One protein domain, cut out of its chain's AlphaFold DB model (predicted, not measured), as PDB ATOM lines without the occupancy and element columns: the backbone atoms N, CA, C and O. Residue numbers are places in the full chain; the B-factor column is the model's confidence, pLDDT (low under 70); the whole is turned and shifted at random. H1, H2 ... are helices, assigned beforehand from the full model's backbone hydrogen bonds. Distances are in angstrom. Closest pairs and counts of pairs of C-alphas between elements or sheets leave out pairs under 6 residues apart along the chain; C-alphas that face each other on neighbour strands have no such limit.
ATOM      1  N   PHE A  17     120.280 119.372  38.339       88.44
ATOM      2  CA  PHE A  17     119.642 118.327  39.152       88.44
ATOM      3  C   PHE A  17     120.544 117.115  39.417       88.44
ATOM      4  O   PHE A  17     120.317 116.387  40.379       88.44
ATOM      5  N   SER A  18     121.620 116.929  38.641       90.38
ATOM      6  CA  SER A  18     122.665 115.956  38.986       90.38
ATOM      7  C   SER A  18     123.414 116.302  40.280       90.38
ATOM      8  O   SER A  18     123.938 115.407  40.941       90.38
ATOM      9  N   LYS A  19     123.472 117.590  40.644       92.31
ATOM     10  CA  LYS A  19     124.164 118.094  41.841       92.31
ATOM     11  C   LYS A  19     123.198 118.386  42.982       92.31
ATOM     12  O   LYS A  19     123.529 118.134  44.136       92.31
ATOM     13  N   THR A  20     122.020 118.909  42.661       86.69
ATOM     14  CA  THR A  20     120.968 119.274  43.617       86.69
ATOM     15  C   THR A  20     119.674 118.550  43.244       86.69
ATOM     16  O   THR A  20     118.793 119.143  42.621       86.69
ATOM     17  N   PRO A  21     119.569 117.244  43.556       85.75
ATOM     18  CA  PRO A  21     118.446 116.416  43.114       85.75
ATOM     19  C   PRO A  21     117.125 116.760  43.814       85.75
ATOM     20  O   PRO A  21     116.059 116.500  43.262       85.75
ATOM     21  N   PHE A  22     117.188 117.358  45.004       91.38
ATOM     22  CA  PHE A  22     116.029 117.730  45.807       91.38
ATOM     23  C   PHE A  22     116.117 119.197  46.214       91.38
ATOM     24  O   PHE A  22     117.212 119.738  46.375       91.38
ATOM     25  N   THR A  23     114.958 119.832  46.372       92.12
ATOM     26  CA  THR A  23     114.874 121.180  46.935       92.12
ATOM     27  C   THR A  23     115.028 121.124  48.452       92.12
ATOM     28  O   THR A  23     114.761 120.089  49.067       92.12
ATOM     29  N   ASP A  24     115.381 122.250  49.068       93.19
ATOM     30  CA  ASP A  24     115.503 122.343  50.527       93.19
ATOM     31  C   ASP A  24     114.192 121.968  51.234       93.19
ATOM     32  O   ASP A  24     114.219 121.298  52.259       93.19
ATOM     33  N   GLN A  25     113.036 122.297  50.643       93.38
ATOM     34  CA  GLN A  25     111.722 121.901  51.169       93.38
ATOM     35  C   GLN A  25     111.508 120.384  51.147       93.38
ATOM     36  O   GLN A  25     110.920 119.833  52.073       93.38
ATOM     37  N   LEU A  26     111.970 119.700  50.095       94.00
ATOM     38  CA  LEU A  26     111.852 118.245  49.991       94.00
ATOM     39  C   LEU A  26     112.807 117.535  50.952       94.00
ATOM     40  O   LEU A  26     112.425 116.532  51.549       94.00
ATOM     41  N   LEU A  27     114.023 118.062  51.121       94.88
ATOM     42  CA  LEU A  27     114.979 117.547  52.101       94.88
ATOM     43  C   LEU A  27     114.460 117.731  53.529       94.88
ATOM     44  O   LEU A  27     114.506 116.796  54.319       94.88
ATOM     45  N   ASP A  28     113.927 118.909  53.849       96.06
ATOM     46  CA  ASP A  28     113.365 119.187  55.168       96.06
ATOM     47  C   ASP A  28     112.187 118.261  55.494       96.06
ATOM     48  O   ASP A  28     112.156 117.661  56.565       96.06
ATOM     49  N   ALA A  29     111.272 118.055  54.539       95.31
ATOM     50  CA  ALA A  29     110.154 117.128  54.700       95.31
ATOM     51  C   ALA A  29     110.615 115.672  54.916       95.31
ATOM     52  O   ALA A  29     110.042 114.957  55.742       95.31
ATOM     53  N   GLU A  30     111.656 115.223  54.209       95.75
ATOM     54  CA  GLU A  30     112.216 113.876  54.381       95.75
ATOM     55  C   GLU A  30     112.803 113.698  55.784       95.75
ATOM     56  O   GLU A  30     112.405 112.785  56.509       95.75
ATOM     57  N   PHE A  31     113.654 114.624  56.230       96.38
ATOM     58  CA  PHE A  31     114.249 114.536  57.561       96.38
ATOM     59  C   PHE A  31     113.214 114.677  58.679       96.38
ATOM     60  O   PHE A  31     113.321 114.005  59.706       96.38
ATOM     61  N   ALA A  32     112.221 115.543  58.496       96.50
ATOM     62  CA  ALA A  32     111.133 115.743  59.440       96.50
ATOM     63  C   ALA A  32     110.302 114.467  59.636       96.50
ATOM     64  O   ALA A  32     110.116 114.006  60.764       96.50
ATOM     65  N   THR A  33     109.875 113.847  58.534       95.88
ATOM     66  CA  THR A  33     109.101 112.595  58.565       95.88
ATOM     67  C   THR A  33     109.921 111.416  59.090       95.88
ATOM     68  O   THR A  33     109.415 110.602  59.863       95.88
ATOM     69  N   ALA A  34     111.211 111.337  58.750       97.19
ATOM     70  CA  ALA A  34     112.104 110.319  59.292       97.19
ATOM     71  C   ALA A  34     112.245 110.433  60.821       97.19
ATOM     72  O   ALA A  34     112.206 109.420  61.523       97.19
ATOM     73  N   LYS A  35     112.375 111.656  61.351       96.12
ATOM     74  CA  LYS A  35     112.458 111.906  62.799       96.12
ATOM     75  C   LYS A  35     111.159 111.560  63.516       96.12
ATOM     76  O   LYS A  35     111.221 110.884  64.543       96.12
ATOM     77  N   GLU A  36     110.012 111.958  62.967       96.56
ATOM     78  CA  GLU A  36     108.695 111.579  63.493       96.56
ATOM     79  C   GLU A  36     108.590 110.055  63.631       96.56
ATOM     80  O   GLU A  36     108.300 109.539  64.712       96.56
ATOM     81  N   LEU A  37     108.932 109.321  62.568       96.50
ATOM     82  CA  LEU A  37     108.874 107.863  62.564       96.50
ATOM     83  C   LEU A  37     109.850 107.239  63.568       96.50
ATOM     84  O   LEU A  37     109.491 106.285  64.258       96.50
ATOM     85  N   MET A  38     111.067 107.775  63.705       96.56
ATOM     86  CA  MET A  38     112.004 107.323  64.740       96.56
ATOM     87  C   MET A  38     111.420 107.510  66.141       96.56
ATOM     88  O   MET A  38     111.456 106.576  66.943       96.56
ATOM     89  N   VAL A  39     110.853 108.679  66.444       96.44
ATOM     90  CA  VAL A  39     110.242 108.934  67.754       96.44
ATOM     91  C   VAL A  39     109.070 107.990  68.001       96.44
ATOM     92  O   VAL A  39     109.019 107.370  69.066       96.44
ATOM     93  N   ALA A  40     108.187 107.808  67.019       95.50
ATOM     94  CA  ALA A  40     107.073 106.873  67.113       95.50
ATOM     95  C   ALA A  40     107.551 105.440  67.394       95.50
ATOM     96  O   ALA A  40     107.057 104.786  68.315       95.50
ATOM     97  N   MET A  41     108.573 104.965  66.673       97.06
ATOM     98  CA  MET A  41     109.125 103.619  66.863       97.06
ATOM     99  C   MET A  41     109.794 103.426  68.227       97.06
ATOM    100  O   MET A  41     109.607 102.384  68.853       97.06
ATOM    101  N   PHE A  42     110.597 104.390  68.688       96.62
ATOM    102  CA  PHE A  42     111.389 104.227  69.912       96.62
ATOM    103  C   PHE A  42     110.613 104.547  71.191       96.62
ATOM    104  O   PHE A  42     110.945 104.015  72.249       96.62
ATOM    105  N   THR A  43     109.594 105.404  71.116       94.00
ATOM    106  CA  THR A  43     108.809 105.818  72.291       94.00
ATOM    107  C   THR A  43     107.435 105.158  72.364       94.00
ATOM    108  O   THR A  43     106.843 105.119  73.442       94.00
ATOM    109  N   GLY A  44     106.916 104.653  71.239       92.19
ATOM    110  CA  GLY A  44     105.542 104.163  71.122       92.19
ATOM    111  C   GLY A  44     104.477 105.265  71.190       92.19
ATOM    112  O   GLY A  44     103.292 104.946  71.261       92.19
ATOM    113  N   LYS A  45     104.877 106.543  71.203       90.06
ATOM    114  CA  LYS A  45     103.984 107.705  71.252       90.06
ATOM    115  C   LYS A  45     103.888 108.354  69.878       90.06
ATOM    116  O   LYS A  45     104.900 108.493  69.202       90.06
ATOM    117  N   ASN A  46     102.691 108.808  69.518       88.38
ATOM    118  CA  ASN A  46     102.419 109.527  68.267       88.38
ATOM    119  C   ASN A  46     101.972 110.967  68.565       88.38
ATOM    120  O   ASN A  46     101.062 111.487  67.930       88.38
ATOM    121  N   ASP A  47     102.566 111.561  69.601       91.69
ATOM    122  CA  ASP A  47     102.189 112.887  70.104       91.69
ATOM    123  C   ASP A  47     102.879 114.016  69.321       91.69
ATOM    124  O   ASP A  47     102.488 115.171  69.441       91.69
ATOM    125  N   LEU A  48     103.918 113.679  68.550       91.81
ATOM    126  CA  LEU A  48     104.673 114.591  67.696       91.81
ATOM    127  C   LEU A  48     104.415 114.241  66.233       91.81
ATOM    128  O   LEU A  48     104.267 113.067  65.895       91.81
ATOM    129  N   SER A  49     104.420 115.258  65.384       92.56
ATOM    130  CA  SER A  49     104.219 115.175  63.941       92.56
ATOM    131  C   SER A  49     105.462 115.653  63.184       92.56
ATOM    132  O   SER A  49     106.342 116.300  63.752       92.56
ATOM    133  N   ALA A  50     105.544 115.389  61.879       93.12
ATOM    134  CA  ALA A  50     106.644 115.878  61.048       93.12
ATOM    135  C   ALA A  50     106.839 117.401  61.146       93.12
ATOM    136  O   ALA A  50     107.973 117.872  61.091       93.12
ATOM    137  N   ILE A  51     105.770 118.187  61.325       93.06
ATOM    138  CA  ILE A  51     105.890 119.651  61.357       93.06
ATOM    139  C   ILE A  51     106.724 120.144  62.547       93.06
ATOM    140  O   ILE A  51     107.431 121.139  62.410       93.06
ATOM    141  N   ASP A  52     106.727 119.389  63.652       92.19
ATOM    142  CA  ASP A  52     107.514 119.668  64.860       92.19
ATOM    143  C   ASP A  52     109.024 119.485  64.633       92.19
ATOM    144  O   ASP A  52     109.853 119.977  65.399       92.19
ATOM    145  N   PHE A  53     109.400 118.758  63.577       93.25
ATOM    146  CA  PHE A  53     110.787 118.483  63.206       93.25
ATOM    147  C   PHE A  53     111.261 119.242  61.963       93.25
ATOM    148  O   PHE A  53     112.455 119.174  61.642       93.25
ATOM    149  N   SER A  54     110.341 119.911  61.268       94.38
ATOM    150  CA  SER A  54     110.601 120.718  60.079       94.38
ATOM    151  C   SER A  54     111.305 122.020  60.469       94.38
ATOM    152  O   SER A  54     110.957 122.664  61.453       94.38
ATOM    153  N   LEU A  55     112.340 122.392  59.715       91.56
ATOM    154  CA  LEU A  55     113.069 123.653  59.880       91.56
ATOM    155  C   LEU A  55     112.447 124.791  59.071       91.56
ATOM    156  O   LEU A  55     112.699 125.960  59.357       91.56
ATOM    157  N   LEU A  56     111.708 124.445  58.016       92.25
ATOM    158  CA  LEU A  56     111.114 125.398  57.083       92.25
ATOM    159  C   LEU A  56     109.622 125.631  57.349       92.25
ATOM    160  O   LEU A  56     109.015 126.468  56.675       92.25
ATOM    161  N   SER A  57     109.028 124.910  58.304       84.81
ATOM    162  CA  SER A  57     107.685 125.193  58.797       84.81
ATOM    163  C   SER A  57     107.656 126.588  59.421       84.81
ATOM    164  O   SER A  57     108.585 127.018  60.109       84.81
ATOM    165  N   GLN A  58     106.593 127.341  59.134       76.38
ATOM    166  CA  GLN A  58     106.366 128.582  59.861       76.38
ATOM    167  C   GLN A  58     106.094 128.219  61.324       76.38
ATOM    168  O   GLN A  58     105.339 127.268  61.556       76.38
TER     169      GLN A  58
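AT A GLANCE: This is residues 17 to 58 of the 87 residues of the protein "Phage tail assembly protein T" of Ewingella americana (UniProt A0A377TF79). A single long helix, H1, makes most of the length, with residues 17 to 23 sticking out as a tail before its start. After H1 the chain folds back along one side of it, and a single short helical turn, H2, packs on the middle of H1 with the last residues following. The printed part has 42 residues with two named helices, H1 then H2, and no named strand; the class is all helix. The whole is loose, with a radius of gyration of the C-alphas of 12.1 A, and flat, spanning 38 by 22 by 8 A.

HOW THE PARTS SIT: Residues 17 to 23 stand free. H1, residues 24 to 43, touches H2, residues 50 to 53, with 13 pairs of C-alphas within 8 A. H1 touches H2 with residues 29 to 36 alone. The closest C-alphas of the two helices are those of Ala 32 and Phe 53, 4.7 A apart, and the centres are 7.3 A apart. In H1 every pair of O of residue i and N of residue i+4 is within hydrogen-bond range; H2 is too short for such a pair, and its one pair of O i and N i+3 is within range.

IN THESE COORDINATES: H1 begins at C-alpha 24, at (115.503, 122.343, 50.527), and ends at C-alpha 43, at (108.809, 105.818, 72.291), 28.1 A from first to last C-alpha. H2 measures 5.3 A from C-alpha 50 to C-alpha 53, which lies at (110.787, 118.483, 63.206).

THE WHOLE: The two C-alphas farthest apart are those of Ser 18 and Gly 44, 38.3 A. The printed part has no cut, and the link from H1 to H2, of 6 residues, is short. The mean pLDDT of the printed part is 92.8, and no printed residue is under 70.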